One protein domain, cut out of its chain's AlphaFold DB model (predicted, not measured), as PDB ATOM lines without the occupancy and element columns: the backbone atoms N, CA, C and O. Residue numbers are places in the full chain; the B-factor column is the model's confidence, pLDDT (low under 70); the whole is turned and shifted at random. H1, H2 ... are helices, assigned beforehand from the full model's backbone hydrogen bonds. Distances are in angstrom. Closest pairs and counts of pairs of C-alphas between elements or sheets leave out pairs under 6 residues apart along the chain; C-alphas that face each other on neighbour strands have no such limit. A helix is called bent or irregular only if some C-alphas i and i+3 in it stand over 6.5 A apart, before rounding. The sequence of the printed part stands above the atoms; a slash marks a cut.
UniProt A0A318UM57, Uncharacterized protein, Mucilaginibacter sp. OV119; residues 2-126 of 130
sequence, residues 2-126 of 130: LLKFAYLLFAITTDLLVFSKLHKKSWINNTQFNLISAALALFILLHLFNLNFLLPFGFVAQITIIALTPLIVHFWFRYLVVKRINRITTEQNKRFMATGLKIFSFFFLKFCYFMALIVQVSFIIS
ATOM      1  N   LEU A   2      35.011 -48.687 -16.764       73.19
ATOM      2  CA  LEU A   2      34.674 -47.779 -15.650       73.19
ATOM      3  C   LEU A   2      35.734 -46.686 -15.401       73.19
ATOM      4  O   LEU A   2      35.400 -45.521 -15.216       73.19
ATOM      5  N   LEU A   3      37.016 -47.040 -15.534       80.25
ATOM      6  CA  LEU A   3      38.132 -46.097 -15.448       80.25
ATOM      7  C   LEU A   3      38.048 -44.979 -16.509       80.25
ATOM      8  O   LEU A   3      38.163 -43.808 -16.174       80.25
ATOM      9  N   LYS A   4      37.755 -45.312 -17.775       81.31
ATOM     10  CA  LYS A   4      37.598 -44.318 -18.857       81.31
ATOM     11  C   LYS A   4      36.418 -43.370 -18.609       81.31
ATOM     12  O   LYS A   4      36.528 -42.186 -18.911       81.31
ATOM     13  N   PHE A   5      35.327 -43.864 -18.018       83.12
ATOM     14  CA  PHE A   5      34.196 -43.021 -17.614       83.12
ATOM     15  C   PHE A   5      34.589 -41.990 -16.550       83.12
ATOM     16  O   PHE A   5      34.153 -40.846 -16.644       83.12
ATOM     17  N   ALA A   6      35.451 -42.347 -15.590       84.88
ATOM     18  CA  ALA A   6      35.950 -41.394 -14.597       84.88
ATOM     19  C   ALA A   6      36.754 -40.252 -15.248       84.88
ATOM     20  O   ALA A   6      36.540 -39.088 -14.915       84.88
ATOM     21  N   TYR A   7      37.607 -40.554 -16.235       85.38
ATOM     22  CA  TYR A   7      38.347 -39.527 -16.987       85.38
ATOM     23  C   TYR A   7      37.450 -38.676 -17.886       85.38
ATOM     24  O   TYR A   7      37.683 -37.477 -18.023       85.38
ATOM     25  N   LEU A   8      36.407 -39.268 -18.471       87.25
ATOM     26  CA  LEU A   8      35.411 -38.527 -19.242       87.25
ATOM     27  C   LEU A   8      34.647 -37.543 -18.345       87.25
ATOM     28  O   LEU A   8      34.481 -36.377 -18.699       87.25
ATOM     29  N   LEU A   9      34.239 -37.990 -17.154       88.69
ATOM     30  CA  LEU A   9      33.580 -37.139 -16.167       88.69
ATOM     31  C   LEU A   9      34.516 -36.028 -15.680       88.69
ATOM     32  O   LEU A   9      34.089 -34.879 -15.568       88.69
ATOM     33  N   PHE A  10      35.789 -36.348 -15.444       88.31
ATOM     34  CA  PHE A  10      36.823 -35.373 -15.109       88.31
ATOM     35  C   PHE A  10      36.962 -34.298 -16.198       88.31
ATOM     36  O   PHE A  10      36.917 -33.110 -15.882       88.31
ATOM     37  N   ALA A  11      37.061 -34.698 -17.470       86.88
ATOM     38  CA  ALA A  11      37.173 -33.791 -18.612       86.88
ATOM     39  C   ALA A  11      35.954 -32.857 -18.724       86.88
ATOM     40  O   ALA A  11      36.100 -31.637 -18.694       86.88
ATOM     41  N   ILE A  12      34.741 -33.422 -18.721       88.00
ATOM     42  CA  ILE A  12      33.486 -32.655 -18.795       88.00
ATOM     43  C   ILE A  12      33.363 -31.681 -17.618       88.00
ATOM     44  O   ILE A  12      33.017 -30.516 -17.806       88.00
ATOM     45  N   THR A  13      33.650 -32.143 -16.398       87.75
ATOM     46  CA  THR A  13      33.525 -31.316 -15.190       87.75
ATOM     47  C   THR A  13      34.541 -30.178 -15.197       87.75
ATOM     48  O   THR A  13      34.194 -29.049 -14.850       87.75
ATOM     49  N   THR A  14      35.774 -30.448 -15.634       85.44
ATOM     50  CA  THR A  14      36.823 -29.431 -15.770       85.44
ATOM     51  C   THR A  14      36.411 -28.376 -16.789       85.44
ATOM     52  O   THR A  14      36.362 -27.193 -16.454       85.44
ATOM     53  N   ASP A  15      36.015 -28.786 -17.993       84.38
ATOM     54  CA  ASP A  15      35.617 -27.864 -19.057       84.38
ATOM     55  C   ASP A  15      34.389 -27.024 -18.661       84.38
ATOM     56  O   ASP A  15      34.370 -25.812 -18.891       84.38
ATOM     57  N   LEU A  16      33.392 -27.617 -17.991       85.31
ATOM     58  CA  LEU A  16      32.232 -26.892 -17.454       85.31
ATOM     59  C   LEU A  16      32.627 -25.871 -16.383       85.31
ATOM     60  O   LEU A  16      32.117 -24.744 -16.379       85.31
ATOM     61  N   LEU A  17      33.538 -26.238 -15.480       84.75
ATOM     62  CA  LEU A  17      34.014 -25.360 -14.416       84.75
ATOM     63  C   LEU A  17      34.753 -24.153 -15.004       84.75
ATOM     64  O   LEU A  17      34.430 -23.010 -14.668       84.75
ATOM     65  N   VAL A  18      35.667 -24.384 -15.949       82.00
ATOM     66  CA  VAL A  18      36.385 -23.318 -16.659       82.00
ATOM     67  C   VAL A  18      35.401 -22.441 -17.451       82.00
ATOM     68  O   VAL A  18      35.422 -21.210 -17.326       82.00
ATOM     69  N   PHE A  19      34.470 -23.051 -18.190       81.31
ATOM     70  CA  PHE A  19      33.458 -22.342 -18.975       81.31
ATOM     71  C   PHE A  19      32.585 -21.423 -18.111       81.31
ATOM     72  O   PHE A  19      32.370 -20.257 -18.470       81.31
ATOM     73  N   SER A  20      32.097 -21.931 -16.974       80.25
ATOM     74  CA  SER A  20      31.233 -21.187 -16.052       80.25
ATOM     75  C   SER A  20      31.931 -19.935 -15.515       80.25
ATOM     76  O   SER A  20      31.349 -18.843 -15.532       80.25
ATOM     77  N   LYS A  21      33.214 -20.061 -15.143       77.06
ATOM     78  CA  LYS A  21      34.009 -18.958 -14.604       77.06
ATOM     79  C   LYS A  21      34.304 -17.898 -15.659       77.06
ATOM     80  O   LYS A  21      34.134 -16.709 -15.377       77.06
ATOM     81  N   LEU A  22      34.680 -18.299 -16.878       74.75
ATOM     82  CA  LEU A  22      34.967 -17.345 -17.957       74.75
ATOM     83  C   LEU A  22      33.729 -16.574 -18.421       74.75
ATOM     84  O   LEU A  22      33.832 -15.393 -18.750       74.75
ATOM     85  N   HIS A  23      32.550 -17.198 -18.395       74.00
ATOM     86  CA  HIS A  23      31.299 -16.539 -18.778       74.00
ATOM     87  C   HIS A  23      30.595 -15.825 -17.618       74.00
ATOM     88  O   HIS A  23      29.478 -15.343 -17.805       74.00
ATOM     89  N   LYS A  24      31.220 -15.747 -16.429       68.88
ATOM     90  CA  LYS A  24      30.627 -15.183 -15.200       68.88
ATOM     91  C   LYS A  24      29.225 -15.735 -14.899       68.88
ATOM     92  O   LYS A  24      28.382 -15.042 -14.334       68.88
ATOM     93  N   LYS A  25      28.955 -16.975 -15.303       64.69
ATOM     94  CA  LYS A  25      27.672 -17.628 -15.068       64.69
ATOM     95  C   LYS A  25      27.679 -18.191 -13.650       64.69
ATOM     96  O   LYS A  25      28.429 -19.118 -13.367       64.69
ATOM     97  N   SER A  26      26.838 -17.657 -12.767       61.66
ATOM     98  CA  SER A  26      26.690 -18.121 -11.377       61.66
ATOM     99  C   SER A  26      25.827 -19.384 -11.282       61.66
ATOM    100  O   SER A  26      24.845 -19.428 -10.548       61.66
ATOM    101  N   TRP A  27      26.142 -20.404 -12.079       68.00
ATOM    102  CA  TRP A  27      25.412 -21.677 -12.035       68.00
ATOM    103  C   TRP A  27      25.770 -22.483 -10.781       68.00
ATOM    104  O   TRP A  27      25.035 -23.379 -10.389       68.00
ATOM    105  N   ILE A  28      26.906 -22.149 -10.169       74.62
ATOM    106  CA  ILE A  28      27.517 -22.843  -9.043       74.62
ATOM    107  C   ILE A  28      27.936 -21.771  -8.032       74.62
ATOM    108  O   ILE A  28      28.503 -20.742  -8.419       74.62
ATOM    109  N   ASN A  29      27.639 -21.976  -6.748       82.62
ATOM    110  CA  ASN A  29      28.075 -21.052  -5.698       82.62
ATOM    111  C   ASN A  29      29.594 -21.190  -5.436       82.62
ATOM    112  O   ASN A  29      30.228 -22.165  -5.842       82.62
ATOM    113  N   ASN A  30      30.207 -20.211  -4.761       83.81
ATOM    114  CA  ASN A  30      31.663 -20.213  -4.543       83.81
ATOM    115  C   ASN A  30      32.153 -21.445  -3.760       83.81
ATOM    116  O   ASN A  30      33.231 -21.961  -4.047       83.81
ATOM    117  N   THR A  31      31.365 -21.941  -2.804       87.25
ATOM    118  CA  THR A  31      31.715 -23.120  -1.999       87.25
ATOM    119  C   THR A  31      31.762 -24.387  -2.852       87.25
ATOM    120  O   THR A  31      32.743 -25.125  -2.805       87.25
ATOM    121  N   GLN A  32      30.740 -24.613  -3.679       85.56
ATOM    122  CA  GLN A  32      30.675 -25.726  -4.626       85.56
ATOM    123  C   GLN A  32      31.806 -25.638  -5.656       85.56
ATOM    124  O   GLN A  32      32.439 -26.647  -5.948       85.56
ATOM    125  N   PHE A  33      32.107 -24.438  -6.165       86.00
ATOM    126  CA  PHE A  33      33.230 -24.224  -7.077       86.00
ATOM    127  C   PHE A  33      34.556 -24.652  -6.439       86.00
ATOM    128  O   PHE A  33      35.279 -25.456  -7.018       86.00
ATOM    129  N   ASN A  34      34.844 -24.168  -5.225       87.31
ATOM    130  CA  ASN A  34      36.075 -24.504  -4.511       87.31
ATOM    131  C   ASN A  34      36.185 -26.009  -4.247       87.31
ATOM    132  O   ASN A  34      37.259 -26.579  -4.417       87.31
ATOM    133  N   LEU A  35      35.077 -26.655  -3.875       90.62
ATOM    134  CA  LEU A  35      35.046 -28.087  -3.600       90.62
ATOM    135  C   LEU A  35      35.288 -28.914  -4.870       90.62
ATOM    136  O   LEU A  35      36.105 -29.832  -4.848       90.62
ATOM    137  N   ILE A  36      34.651 -28.559  -5.992       89.19
ATOM    138  CA  ILE A  36      34.878 -29.229  -7.281       89.19
ATOM    139  C   ILE A  36      36.325 -29.013  -7.739       89.19
ATOM    140  O   ILE A  36      36.993 -29.974  -8.115       89.19
ATOM    141  N   SER A  37      36.853 -27.788  -7.665       87.31
ATOM    142  CA  SER A  37      38.251 -27.506  -8.010       87.31
ATOM    143  C   SER A  37      39.235 -28.288  -7.140       87.31
ATOM    144  O   SER A  37      40.199 -28.838  -7.668       87.31
ATOM    145  N   ALA A  38      38.988 -28.384  -5.830       90.81
ATOM    146  CA  ALA A  38      39.816 -29.167  -4.919       90.81
ATOM    147  C   ALA A  38      39.767 -30.666  -5.248       90.81
ATOM    148  O   ALA A  38      40.807 -31.316  -5.267       90.81
ATOM    149  N   ALA A  39      38.587 -31.205  -5.573       90.25
ATOM    150  CA  ALA A  39      38.434 -32.598  -5.986       90.25
ATOM    151  C   ALA A  39      39.175 -32.898  -7.302       90.25
ATOM    152  O   ALA A  39      39.873 -33.907  -7.394       90.25
ATOM    153  N   LEU A  40      39.084 -32.007  -8.296       89.75
ATOM    154  CA  LEU A  40      39.827 -32.128  -9.556       89.75
ATOM    155  C   LEU A  40      41.343 -32.052  -9.323       89.75
ATOM    156  O   LEU A  40      42.090 -32.853  -9.881       89.75
ATOM    157  N   ALA A  41      41.801 -31.132  -8.471       90.12
ATOM    158  CA  ALA A  41      43.213 -31.009  -8.120       90.12
ATOM    159  C   ALA A  41      43.723 -32.262  -7.397       90.12
ATOM    160  O   ALA A  41      44.764 -32.798  -7.765       90.12
ATOM    161  N   LEU A  42      42.964 -32.776  -6.424       91.75
ATOM    162  CA  LEU A  42      43.289 -34.018  -5.730       91.75
ATOM    163  C   LEU A  42      43.359 -35.196  -6.708       91.75
ATOM    164  O   LEU A  42      44.295 -35.987  -6.642       91.75
ATOM    165  N   PHE A  43      42.420 -35.282  -7.655       89.50
ATOM    166  CA  PHE A  43      42.441 -36.306  -8.696       89.50
ATOM    167  C   PHE A  43      43.725 -36.243  -9.530       89.50
ATOM    168  O   PHE A  43      44.345 -37.277  -9.755       89.50
ATOM    169  N   ILE A  44      44.184 -35.053  -9.931       88.38
ATOM    170  CA  ILE A  44      45.469 -34.887 -10.633       88.38
ATOM    171  C   ILE A  44      46.641 -35.301  -9.729       88.38
ATOM    172  O   ILE A  44      47.513 -36.047 -10.170       88.38
ATOM    173  N   LEU A  45      46.651 -34.876  -8.461       90.25
ATOM    174  CA  LEU A  45      47.722 -35.195  -7.507       90.25
ATOM    175  C   LEU A  45      47.857 -36.700  -7.253       90.25
ATOM    176  O   LEU A  45      48.975 -37.191  -7.130       90.25
ATOM    177  N   LEU A  46      46.752 -37.453  -7.246       90.12
ATOM    178  CA  LEU A  46      46.785 -38.914  -7.105       90.12
ATOM    179  C   LEU A  46      47.615 -39.601  -8.203       90.12
ATOM    180  O   LEU A  46      48.215 -40.645  -7.954       90.12
ATOM    181  N   HIS A  47      47.714 -39.001  -9.392       87.50
ATOM    182  CA  HIS A  47      48.510 -39.545 -10.493       87.50
ATOM    183  C   HIS A  47      50.022 -39.364 -10.295       87.50
ATOM    184  O   HIS A  47      50.796 -40.069 -10.936       87.50
ATOM    185  N   LEU A  48      50.457 -38.483  -9.382       85.31
ATOM    186  CA  LEU A  48      51.873 -38.339  -9.022       85.31
ATOM    187  C   LEU A  48      52.405 -39.561  -8.259       85.31
ATOM    188  O   LEU A  48      53.600 -39.832  -8.295       85.31
ATOM    189  N   PHE A  49      51.519 -40.325  -7.616       86.19
ATOM    190  CA  PHE A  49      51.870 -41.544  -6.883       86.19
ATOM    191  C   PHE A  49      51.908 -42.801  -7.769       86.19
ATOM    192  O   PHE A  49      52.141 -43.892  -7.258       86.19
ATOM    193  N   ASN A  50      51.680 -42.657  -9.083       75.06
ATOM    194  CA  ASN A  50      51.761 -43.720 -10.091       75.06
ATOM    195  C   ASN A  50      51.030 -45.024  -9.699       75.06
ATOM    196  O   ASN A  50      51.567 -46.126  -9.802       75.06
ATOM    197  N   LEU A  51      49.801 -44.890  -9.196       82.81
ATOM    198  CA  LEU A  51      48.995 -46.017  -8.727       82.81
ATOM    199  C   LEU A  51      48.571 -46.910  -9.906       82.81
ATOM    200  O   LEU A  51      48.001 -46.424 -10.878       82.81
ATOM    201  N   ASN A  52      48.758 -48.228  -9.780       78.25
ATOM    202  CA  ASN A  52      48.547 -49.216 -10.856       78.25
ATOM    203  C   ASN A  52      47.125 -49.262 -11.456       78.25
ATOM    204  O   ASN A  52      46.923 -49.851 -12.514       78.25
ATOM    205  N   PHE A  53      46.128 -48.695 -10.775       79.50
ATOM    206  CA  PHE A  53      44.738 -48.652 -11.240       79.50
ATOM    207  C   PHE A  53      44.368 -47.338 -11.949       79.50
ATOM    208  O   PHE A  53      43.247 -47.213 -12.444       79.50
ATOM    209  N   LEU A  54      45.279 -46.361 -11.991       83.19
ATOM    210  CA  LEU A  54      45.113 -45.093 -12.700       83.19
ATOM    211  C   LEU A  54      45.804 -45.146 -14.068       83.19
ATOM    212  O   LEU A  54      46.734 -45.917 -14.291       83.19
ATOM    213  N   LEU A  55      45.348 -44.311 -15.004       82.44
ATOM    214  CA  LEU A  55      46.066 -44.096 -16.259       82.44
ATOM    215  C   LEU A  55      47.413 -43.404 -15.994       82.44
ATOM    216  O   LEU A  55      47.523 -42.635 -15.040       82.44
ATOM    217  N   PRO A  56      48.427 -43.615 -16.851       83.56
ATOM    218  CA  PRO A  56      49.715 -42.949 -16.705       83.56
ATOM    219  C   PRO A  56      49.567 -41.427 -16.655       83.56
ATOM    220  O   PRO A  56      48.763 -40.849 -17.392       83.56
ATOM    221  N   PHE A  57      50.399 -40.762 -15.851       83.62
ATOM    222  CA  PHE A  57      50.371 -39.301 -15.716       83.62
ATOM    223  C   PHE A  57      50.462 -38.578 -17.068       83.62
ATOM    224  O   PHE A  57      49.763 -37.590 -17.275       83.62
ATOM    225  N   GLY A  58      51.242 -39.102 -18.023       82.06
ATOM    226  CA  GLY A  58      51.346 -38.535 -19.372       82.06
ATOM    227  C   GLY A  58      49.997 -38.401 -20.093       82.06
ATOM    228  O   GLY A  58      49.774 -37.424 -20.801       82.06
ATOM    229  N   PHE A  59      49.062 -39.322 -19.848       82.69
ATOM    230  CA  PHE A  59      47.714 -39.277 -20.409       82.69
ATOM    231  C   PHE A  59      46.867 -38.159 -19.781       82.69
ATOM    232  O   PHE A  59      46.241 -37.358 -20.475       82.69
ATOM    233  N   VAL A  60      46.887 -38.067 -18.450       83.38
ATOM    234  CA  VAL A  60      46.141 -37.050 -17.689       83.38
ATOM    235  C   VAL A  60      46.697 -35.652 -17.927       83.38
ATOM    236  O   VAL A  60      45.935 -34.690 -18.039       83.38
ATOM    237  N   ALA A  61      48.017 -35.537 -18.062       84.44
ATOM    238  CA  ALA A  61      48.688 -34.294 -18.394       84.44
ATOM    239  C   ALA A  61      48.199 -33.753 -19.742       84.44
ATOM    240  O   ALA A  61      47.854 -32.579 -19.827       84.44
ATOM    241  N   GLN A  62      48.076 -34.599 -20.769       85.25
ATOM    242  CA  GLN A  62      47.580 -34.178 -22.082       85.25
ATOM    243  C   GLN A  62      46.130 -33.682 -22.032       85.25
ATOM    244  O   GLN A  62      45.845 -32.602 -22.548       85.25
ATOM    245  N   ILE A  63      45.229 -34.399 -21.349       85.88
ATOM    246  CA  ILE A  63      43.834 -33.954 -21.150       85.88
ATOM    247  C   ILE A  63      43.798 -32.593 -20.449       85.88
ATOM    248  O   ILE A  63      43.083 -31.684 -20.875       85.88
ATOM    249  N   THR A  64      44.613 -32.437 -19.404       83.88
ATOM    250  CA  THR A  64      44.702 -31.199 -18.624       83.88
ATOM    251  C   THR A  64      45.246 -30.044 -19.467       83.88
ATOM    252  O   THR A  64      44.692 -28.949 -19.436       83.88
ATOM    253  N   ILE A  65      46.281 -30.278 -20.279       86.19
ATOM    254  CA  ILE A  65      46.834 -29.280 -21.208       86.19
ATOM    255  C   ILE A  65      45.768 -28.839 -22.217       86.19
ATOM    256  O   ILE A  65      45.596 -27.641 -22.445       86.19
ATOM    257  N   ILE A  66      45.003 -29.778 -22.781       87.50
ATOM    258  CA  ILE A  66      43.911 -29.446 -23.703       87.50
ATOM    259  C   ILE A  66      42.854 -28.585 -22.991       87.50
ATOM    260  O   ILE A  66      42.425 -27.581 -23.560       87.50
ATOM    261  N   ALA A  67      42.515 -28.895 -21.733       83.56
ATOM    262  CA  ALA A  67      41.571 -28.115 -20.918       83.56
ATOM    263  C   ALA A  67      42.031 -26.666 -20.656       83.56
ATOM    264  O   ALA A  67      41.211 -25.778 -20.417       83.56
ATOM    265  N   LEU A  68      43.338 -26.387 -20.728       84.19
ATOM    266  CA  LEU A  68      43.881 -25.029 -20.620       84.19
ATOM    267  C   LEU A  68      43.758 -24.229 -21.925       84.19
ATOM    268  O   LEU A  68      43.826 -22.998 -21.900       84.19
ATOM    269  N   THR A  69      43.535 -24.884 -23.067       85.94
ATOM    270  CA  THR A  69      43.459 -24.216 -24.377       85.94
ATOM    271  C   THR A  69      42.381 -23.124 -24.413       85.94
ATOM    272  O   THR A  69      42.701 -21.996 -24.793       85.94
ATOM    273  N   PRO A  70      41.134 -23.355 -23.949       83.75
ATOM    274  CA  PRO A  70      40.111 -22.312 -23.918       83.75
ATOM    275  C   PRO A  70      40.467 -21.112 -23.025       83.75
ATOM    276  O   PRO A  70      40.077 -19.985 -23.335       83.75
ATOM    277  N   LEU A  71      41.232 -21.322 -21.945       84.56
ATOM    278  CA  LEU A  71      41.731 -20.236 -21.089       84.56
ATOM    279  C   LEU A  71      42.738 -19.364 -21.837       84.56
ATOM    280  O   LEU A  71      42.611 -18.138 -21.833       84.56
ATOM    281  N   ILE A  72      43.705 -19.994 -22.506       86.81
ATOM    282  CA  ILE A  72      44.729 -19.298 -23.292       86.81
ATOM    283  C   ILE A  72      44.076 -18.541 -24.451       86.81
ATOM    284  O   ILE A  72      44.372 -17.366 -24.659       86.81
ATOM    285  N   VAL A  73      43.132 -19.168 -25.157       87.00
ATOM    286  CA  VAL A  73      42.379 -18.531 -26.245       87.00
ATOM    287  C   VAL A  73      41.562 -17.347 -25.730       87.00
ATOM    288  O   VAL A  73      41.569 -16.285 -26.353       87.00
ATOM    289  N   HIS A  74      40.899 -17.475 -24.575       85.31
ATOM    290  CA  HIS A  74      40.179 -16.362 -23.960       85.31
ATOM    291  C   HIS A  74      41.106 -15.205 -23.591       85.31
ATOM    292  O   HIS A  74      40.780 -14.046 -23.858       85.31
ATOM    293  N   PHE A  75      42.266 -15.508 -23.005       85.94
ATOM    294  CA  PHE A  75      43.276 -14.512 -22.673       85.94
ATOM    295  C   PHE A  75      43.789 -13.808 -23.937       85.94
ATOM    296  O   PHE A  75      43.706 -12.583 -24.038       85.94
ATOM    297  N   TRP A  76      44.242 -14.567 -24.935       88.38
ATOM    298  CA  TRP A  76      44.717 -14.044 -26.215       88.38
ATOM    299  C   TRP A  76      43.663 -13.155 -26.885       88.38
ATOM    300  O   TRP A  76      43.945 -12.010 -27.248       88.38
ATOM    301  N   PHE A  77      42.420 -13.633 -26.967       85.94
ATOM    302  CA  PHE A  77      41.329 -12.884 -27.574       85.94
ATOM    303  C   PHE A  77      41.083 -11.570 -26.823       85.94
ATOM    304  O   PHE A  77      41.082 -10.494 -27.421       85.94
ATOM    305  N   ARG A  78      40.943 -11.621 -25.495       83.12
ATOM    306  CA  ARG A  78      40.608 -10.446 -24.686       83.12
ATOM    307  C   ARG A  78      41.730  -9.408 -24.628       83.12
ATOM    308  O   ARG A  78      41.443  -8.215 -24.691       83.12
ATOM    309  N   TYR A  79      42.984  -9.831 -24.493       85.44
ATOM    310  CA  TYR A  79      44.099  -8.909 -24.254       85.44
ATOM    311  C   TYR A  79      44.816  -8.460 -25.526       85.44
ATOM    312  O   TYR A  79      45.341  -7.345 -25.550       85.44
ATOM    313  N   LEU A  80      44.819  -9.278 -26.583       85.50
ATOM    314  CA  LEU A  80      45.497  -8.945 -27.837       85.50
ATOM    315  C   LEU A  80      44.499  -8.520 -28.914       85.50
ATOM    316  O   LEU A  80      44.629  -7.423 -29.459       85.50
ATOM    317  N   VAL A  81      43.470  -9.330 -29.182       86.06
ATOM    318  CA  VAL A  81      42.524  -9.070 -30.282       86.06
ATOM    319  C   VAL A  81      41.605  -7.892 -29.964       86.06
ATOM    320  O   VAL A  81      41.617  -6.898 -30.689       86.06
ATOM    321  N   VAL A  82      40.860  -7.947 -28.853       85.50
ATOM    322  CA  VAL A  82      39.926  -6.872 -28.464       85.50
ATOM    323  C   VAL A  82      40.664  -5.544 -28.286       85.50
ATOM    324  O   VAL A  82      40.204  -4.507 -28.760       85.50
ATOM    325  N   LYS A  83      41.843  -5.565 -27.650       84.69
ATOM    326  CA  LYS A  83      42.666  -4.364 -27.444       84.69
ATOM    327  C   LYS A  83      43.091  -3.729 -28.770       84.69
ATOM    328  O   LYS A  83      43.030  -2.509 -28.907       84.69
ATOM    329  N   ARG A  84      43.491  -4.542 -29.753       85.44
ATOM    330  CA  ARG A  84      43.873  -4.059 -31.086       85.44
ATOM    331  C   ARG A  84      42.675  -3.497 -31.847       85.44
ATOM    332  O   ARG A  84      42.807  -2.426 -32.429       85.44
ATOM    333  N   ILE A  85      41.521  -4.165 -31.791       84.88
ATOM    334  CA  ILE A  85      40.281  -3.687 -32.422       84.88
ATOM    335  C   ILE A  85      39.856  -2.343 -31.823       84.88
ATOM    336  O   ILE A  85      39.590  -1.399 -32.563       84.88
ATOM    337  N   ASN A  86      39.882  -2.204 -30.497       84.56
ATOM    338  CA  ASN A  86      39.532  -0.945 -29.837       84.56
ATOM    339  C   ASN A  86      40.454   0.215 -30.249       84.56
ATOM    340  O   ASN A  86      39.982   1.340 -30.357       84.56
ATOM    341  N   ARG A  87      41.742  -0.043 -30.528       84.12
ATOM    342  CA  ARG A  87      42.691   0.990 -30.983       84.12
ATOM    343  C   ARG A  87      42.360   1.546 -32.373       84.12
ATOM    344  O   ARG A  87      42.641   2.707 -32.632       84.12
ATOM    345  N   ILE A  88      41.808   0.720 -33.260       85.44
ATOM    346  CA  ILE A  88      41.460   1.108 -34.640       85.44
ATOM    347  C   ILE A  88      39.989   1.523 -34.788       85.44
ATOM    348  O   ILE A  88      39.557   1.903 -35.873       85.44
ATOM    349  N   THR A  89      39.203   1.424 -33.713       85.75
ATOM    350  CA  THR A  89      37.776   1.752 -33.729       85.75
ATOM    351  C   THR A  89      37.586   3.264 -33.666       85.75
ATOM    352  O   THR A  89      38.024   3.910 -32.719       85.75
ATOM    353  N   THR A  90      36.893   3.823 -34.653       83.19
ATOM    354  CA  THR A  90      36.477   5.232 -34.670       83.19
ATOM    355  C   THR A  90      35.150   5.424 -33.926       83.19
ATOM    356  O   THR A  90      34.352   4.490 -33.810       83.19
ATOM    357  N   GLU A  91      34.870   6.641 -33.441       82.62
ATOM    358  CA  GLU A  91      33.629   6.938 -32.698       82.62
ATOM    359  C   GLU A  91      32.354   6.646 -33.515       82.62
ATOM    360  O   GLU A  91      31.370   6.159 -32.960       82.62
ATOM    361  N   GLN A  92      32.392   6.822 -34.842       81.56
ATOM    362  CA  GLN A  92      31.269   6.501 -35.737       81.56
ATOM    363  C   GLN A  92      30.917   5.003 -35.761       81.56
ATOM    364  O   GLN A  92      29.742   4.648 -35.813       81.56
ATOM    365  N   ASN A  93      31.909   4.111 -35.659       85.00
ATOM    366  CA  ASN A  93      31.715   2.660 -35.799       85.00
ATOM    367  C   ASN A  93      31.724   1.901 -34.464       85.00
ATOM    368  O   ASN A  93      31.602   0.674 -34.433       85.00
ATOM    369  N   LYS A  94      31.835   2.611 -33.340       85.62
ATOM    370  CA  LYS A  94      32.023   2.040 -32.000       85.62
ATOM    371  C   LYS A  94      30.930   1.055 -31.587       85.62
ATOM    372  O   LYS A  94      31.230  -0.015 -31.061       85.62
ATOM    373  N   ARG A  95      29.659   1.376 -31.862       84.38
ATOM    374  CA  ARG A  95      28.512   0.505 -31.529       84.38
ATOM    375  C   ARG A  95      28.462  -0.756 -32.392       84.38
ATOM    376  O   ARG A  95      28.214  -1.842 -31.865       84.38
ATOM    377  N   PHE A  96      28.728  -0.618 -33.690       83.56
ATOM    378  CA  PHE A  96      28.788  -1.747 -34.618       83.56
ATOM    379  C   PHE A  96      29.929  -2.693 -34.236       83.56
ATOM    380  O   PHE A  96      29.711  -3.890 -34.057       83.56
ATOM    381  N   MET A  97      31.117  -2.138 -33.985       85.00
ATOM    382  CA  MET A  97      32.294  -2.911 -33.602       85.00
ATOM    383  C   MET A  97      32.105  -3.623 -32.258       85.00
ATOM    384  O   MET A  97      32.407  -4.808 -32.152       85.00
ATOM    385  N   ALA A  98      31.533  -2.955 -31.249       83.12
ATOM    386  CA  ALA A  98      31.234  -3.572 -29.954       83.12
ATOM    387  C   ALA A  98      30.223  -4.729 -30.070       83.12
ATOM    388  O   ALA A  98      30.377  -5.763 -29.418       83.12
ATOM    389  N   THR A  99      29.210  -4.578 -30.925       83.44
ATOM    390  CA  THR A  99      28.201  -5.618 -31.175       83.44
ATOM    391  C   THR A  99      28.804  -6.808 -31.918       83.44
ATOM    392  O   THR A  99      28.623  -7.951 -31.492       83.44
ATOM    393  N   GLY A 100      29.591  -6.548 -32.967       82.25
ATOM    394  CA  GLY A 100      30.315  -7.575 -33.717       82.25
ATOM    395  C   GLY A 100      31.291  -8.353 -32.835       82.25
ATOM    396  O   GLY A 100      31.274  -9.581 -32.830       82.25
ATOM    397  N   LEU A 101      32.057  -7.656 -31.992       84.62
ATOM    398  CA  LEU A 101      32.932  -8.258 -30.983       84.62
ATOM    399  C   LEU A 101      32.170  -9.145 -29.998       84.62
ATOM    400  O   LEU A 101      32.628 -10.239 -29.672       84.62
ATOM    401  N   LYS A 102      31.002  -8.701 -29.525       81.38
ATOM    402  CA  LYS A 102      30.175  -9.472 -28.592       81.38
ATOM    403  C   LYS A 102      29.677 -10.768 -29.232       81.38
ATOM    404  O   LYS A 102      29.834 -11.827 -28.630       81.38
ATOM    405  N   ILE A 103      29.140 -10.694 -30.448       81.50
ATOM    406  CA  ILE A 103      28.661 -11.865 -31.196       81.50
ATOM    407  C   ILE A 103      29.828 -12.810 -31.487       81.50
ATOM    408  O   ILE A 103      29.778 -13.981 -31.113       81.50
ATOM    409  N   PHE A 104      30.909 -12.295 -32.073       81.44
ATOM    410  CA  PHE A 104      32.080 -13.093 -32.415       81.44
ATOM    411  C   PHE A 104      32.676 -13.771 -31.181       81.44
ATOM    412  O   PHE A 104      32.875 -14.978 -31.194       81.44
ATOM    413  N   SER A 105      32.893 -13.032 -30.089       78.81
ATOM    414  CA  SER A 105      33.449 -13.593 -28.850       78.81
ATOM    415  C   SER A 105      32.588 -14.718 -28.280       78.81
ATOM    416  O   SER A 105      33.122 -15.731 -27.836       78.81
ATOM    417  N   PHE A 106      31.261 -14.577 -28.336       76.19
ATOM    418  CA  PHE A 106      30.335 -15.591 -27.851       76.19
ATOM    419  C   PHE A 106      30.411 -16.877 -28.675       76.19
ATOM    420  O   PHE A 106      30.492 -17.957 -28.095       76.19
ATOM    421  N   PHE A 107      30.407 -16.780 -30.006       80.75
ATOM    422  CA  PHE A 107      30.490 -17.954 -30.877       80.75
ATOM    423  C   PHE A 107      31.885 -18.583 -30.864       80.75
ATOM    424  O   PHE A 107      32.011 -19.787 -30.656       80.75
ATOM    425  N   PHE A 108      32.928 -17.768 -31.016       81.81
ATOM    426  CA  PHE A 108      34.315 -18.213 -31.092       81.81
ATOM    427  C   PHE A 108      34.764 -18.923 -29.811       81.81
ATOM    428  O   PHE A 108      35.265 -20.042 -29.876       81.81
ATOM    429  N   LEU A 109      34.521 -18.330 -28.633       80.50
ATOM    430  CA  LEU A 109      34.925 -18.951 -27.369       80.50
ATOM    431  C   LEU A 109      34.198 -20.277 -27.154       80.50
ATOM    432  O   LEU A 109      34.840 -21.276 -26.843       80.50
ATOM    433  N   LYS A 110      32.877 -20.317 -27.365       82.81
ATOM    434  CA  LYS A 110      32.091 -21.553 -27.245       82.81
ATOM    435  C   LYS A 110      32.575 -22.649 -28.183       82.81
ATOM    436  O   LYS A 110      32.661 -23.800 -27.768       82.81
ATOM    437  N   PHE A 111      32.898 -22.290 -29.420       85.19
ATOM    438  CA  PHE A 111      33.428 -23.227 -30.398       85.19
ATOM    439  C   PHE A 111      34.772 -23.812 -29.947       85.19
ATOM    440  O   PHE A 111      34.947 -25.026 -29.995       85.19
ATOM    441  N   CYS A 112      35.684 -22.989 -29.419       85.31
ATOM    442  CA  CYS A 112      36.955 -23.474 -28.873       85.31
ATOM    443  C   CYS A 112      36.767 -24.433 -27.690       85.31
ATOM    444  O   CYS A 112      37.463 -25.442 -27.622       85.31
ATOM    445  N   TYR A 113      35.818 -24.158 -26.789       83.50
ATOM    446  CA  TYR A 113      35.466 -25.086 -25.707       83.50
ATOM    447  C   TYR A 113      34.944 -26.420 -26.238       83.50
ATOM    448  O   TYR A 113      35.388 -27.476 -25.805       83.50
ATOM    449  N   PHE A 114      34.021 -26.376 -27.198       85.50
ATOM    450  CA  PHE A 114      33.451 -27.584 -27.787       85.50
ATOM    451  C   PHE A 114      34.513 -28.427 -28.503       85.50
ATOM    452  O   PHE A 114      34.543 -29.645 -28.349       85.50
ATOM    453  N   MET A 115      35.428 -27.778 -29.228       88.44
ATOM    454  CA  MET A 115      36.545 -28.458 -29.881       88.44
ATOM    455  C   MET A 115      37.526 -29.060 -28.872       88.44
ATOM    456  O   MET A 115      37.931 -30.205 -29.050       88.44
ATOM    457  N   ALA A 116      37.869 -28.345 -27.795       88.06
ATOM    458  CA  ALA A 116      38.713 -28.888 -26.728       88.06
ATOM    459  C   ALA A 116      38.085 -30.147 -26.107       88.06
ATOM    460  O   ALA A 116      38.761 -31.174 -26.005       88.06
ATOM    461  N   LEU A 117      36.783 -30.107 -25.815       88.19
ATOM    462  CA  LEU A 117      36.045 -31.251 -25.289       88.19
ATOM    463  C   LEU A 117      36.036 -32.429 -26.272       88.19
ATOM    464  O   LEU A 117      36.297 -33.559 -25.870       88.19
ATOM    465  N   ILE A 118      35.781 -32.190 -27.565       87.75
ATOM    466  CA  ILE A 118      35.827 -33.248 -28.589       87.75
ATOM    467  C   ILE A 118      37.205 -33.904 -28.621       87.75
ATOM    468  O   ILE A 118      37.288 -35.131 -28.666       87.75
ATOM    469  N   VAL A 119      38.280 -33.116 -28.585       88.12
ATOM    470  CA  VAL A 119      39.649 -33.646 -28.615       88.12
ATOM    471  C   VAL A 119      39.937 -34.463 -27.353       88.12
ATOM    472  O   VAL A 119      40.427 -35.584 -27.473       88.12
ATOM    473  N   GLN A 120      39.573 -33.974 -26.162       87.38
ATOM    474  CA  GLN A 120      39.712 -34.727 -24.907       87.38
ATOM    475  C   GLN A 120      38.931 -36.046 -24.948       87.38
ATOM    476  O   GLN A 120      39.477 -37.099 -24.629       87.38
ATOM    477  N   VAL A 121      37.666 -36.011 -25.376       86.88
ATOM    478  CA  VAL A 121      36.807 -37.198 -25.480       86.88
ATOM    479  C   VAL A 121      37.376 -38.189 -26.493       86.88
ATOM    480  O   VAL A 121      37.466 -39.379 -26.194       86.88
ATOM    481  N   SER A 122      37.828 -37.709 -27.651       85.44
ATOM    482  CA  SER A 122      38.477 -38.534 -28.675       85.44
ATOM    483  C   SER A 122      39.726 -39.210 -28.117       85.44
ATOM    484  O   SER A 122      39.922 -40.403 -28.327       85.44
ATOM    485  N   PHE A 123      40.525 -38.484 -27.337       82.75
ATOM    486  CA  PHE A 123      41.729 -39.009 -26.705       82.75
ATOM    487  C   PHE A 123      41.422 -40.071 -25.632       82.75
ATOM    488  O   PHE A 123      42.063 -41.118 -25.592       82.75
ATOM    489  N   ILE A 124      40.384 -39.850 -24.814       84.06
ATOM    490  CA  ILE A 124      39.901 -40.783 -23.776       84.06
ATOM    491  C   ILE A 124      39.339 -42.075 -24.382       84.06
ATOM    492  O   ILE A 124      39.602 -43.187 -23.898       84.06
ATOM    493  N   ILE A 125      38.543 -41.938 -25.440       82.44
ATOM    494  CA  ILE A 125      37.870 -43.064 -26.085       82.44
ATOM    495  C   ILE A 125      38.835 -43.844 -26.973       82.44
ATOM    496  O   ILE A 125      38.703 -45.071 -27.022       82.44
ATOM    497  N   SER A 126      39.825 -43.173 -27.580       75.69
ATOM    498  CA  SER A 126      40.832 -43.796 -28.439       75.69
ATOM    499  C   SER A 126      41.359 -45.089 -27.802       75.69
ATOM    500  O   SER A 126      41.627 -45.129 -26.587       75.69
TER     501      SER A 126
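This is residues 2 to 126 of the 130 residues of an uncharacterized protein of Mucilaginibacter sp. OV119 (UniProt A0A318UM57). Picture a long helical hairpin, made by H4 and the bent helix H3, with H1 and H2 packed on the end where H3 begins and H4 finishes. H1 runs alongside the last part of H4, while H2 folds back from H1 at a slant and meets the start of H3; the turn between H3 and H4 makes the far end of the long axis. The printed part has 125 residues with four named helices, in the order H1, H2, H3, H4, and no named strand; the class is all helix. It is loose, with a radius of gyration of the C-alphas of 17.9 A, and elongated, spanning 63 by 33 by 21 A.

Start at H4, residues 91 to 125, the longest helix; it has a kink of 28 degrees near residue 98 and is irregular, C-alphas 92 and 95 being 7.8 A apart. Touching it is H3, residues 57 to 88, assigned as one helix by its hydrogen bonds but bent: C-alphas 67 and 70 are 6.7 A apart, and its arms, H3a and H3b, which both touch H4, stand at a shallow tilt of 30 degrees to each other. H3b and H4 form a hairpin, opposite ways at a shallow tilt of 17 degrees; their closest C-alphas, of Pro 70 and Tyr 113, are 5.7 A apart. H3a touches H4 with its closest C-alphas, of Ile 63 and Gln 120, 5.6 A apart. H1, residues 2 to 22, touches residues 113 to 125 of H4, opposite ways at a shallow tilt of 11 degrees, closest at the C-alphas of Lys 4 and Ile 124, 6.5 A. H1 also touches H3a, closest at the C-alphas of Asp 15 and Ala 67, 6.2 A. H2, residues 30 to 49, forms a hairpin with H1 at a steep tilt of 43 degrees, and the C-alphas of Phe 10 and Leu 40 are the closest, at 7.1 A. H2 and H3a are a hairpin too, closest at the C-alphas of His 47 and Phe 57, 5.6 A. H2 is apart from H3b and H4. These five helices and arms form a bundle, a group of helices packed together. In H1 and H3a every O i to N i+4 pair is within hydrogen-bond range; in H2 13 of 16 are, in H3b 13 of 15 and in H4 29 of 31.

Find C-alpha 91 at (33.629, 6.938, -32.698); from there H4 runs 50.6 A to C-alpha 125 at (37.870, -43.064, -26.085). H3a, residues 57 to 67, covers 15.2 A and H3b, residues 70 to 88, 25.8 A. H1 begins at C-alpha 2, (34.674, -47.779, -15.650), and is 30.5 A long; H2 is 29.5 A long.

The farthest C-alphas, of Asn 52 and Gln 92, are 63.4 A apart. The printed part has no cut and no long link; the link from H3 to H4 is tight. Mean pLDDT of the printed part is 83.8, with residues 24 to 27 under 70.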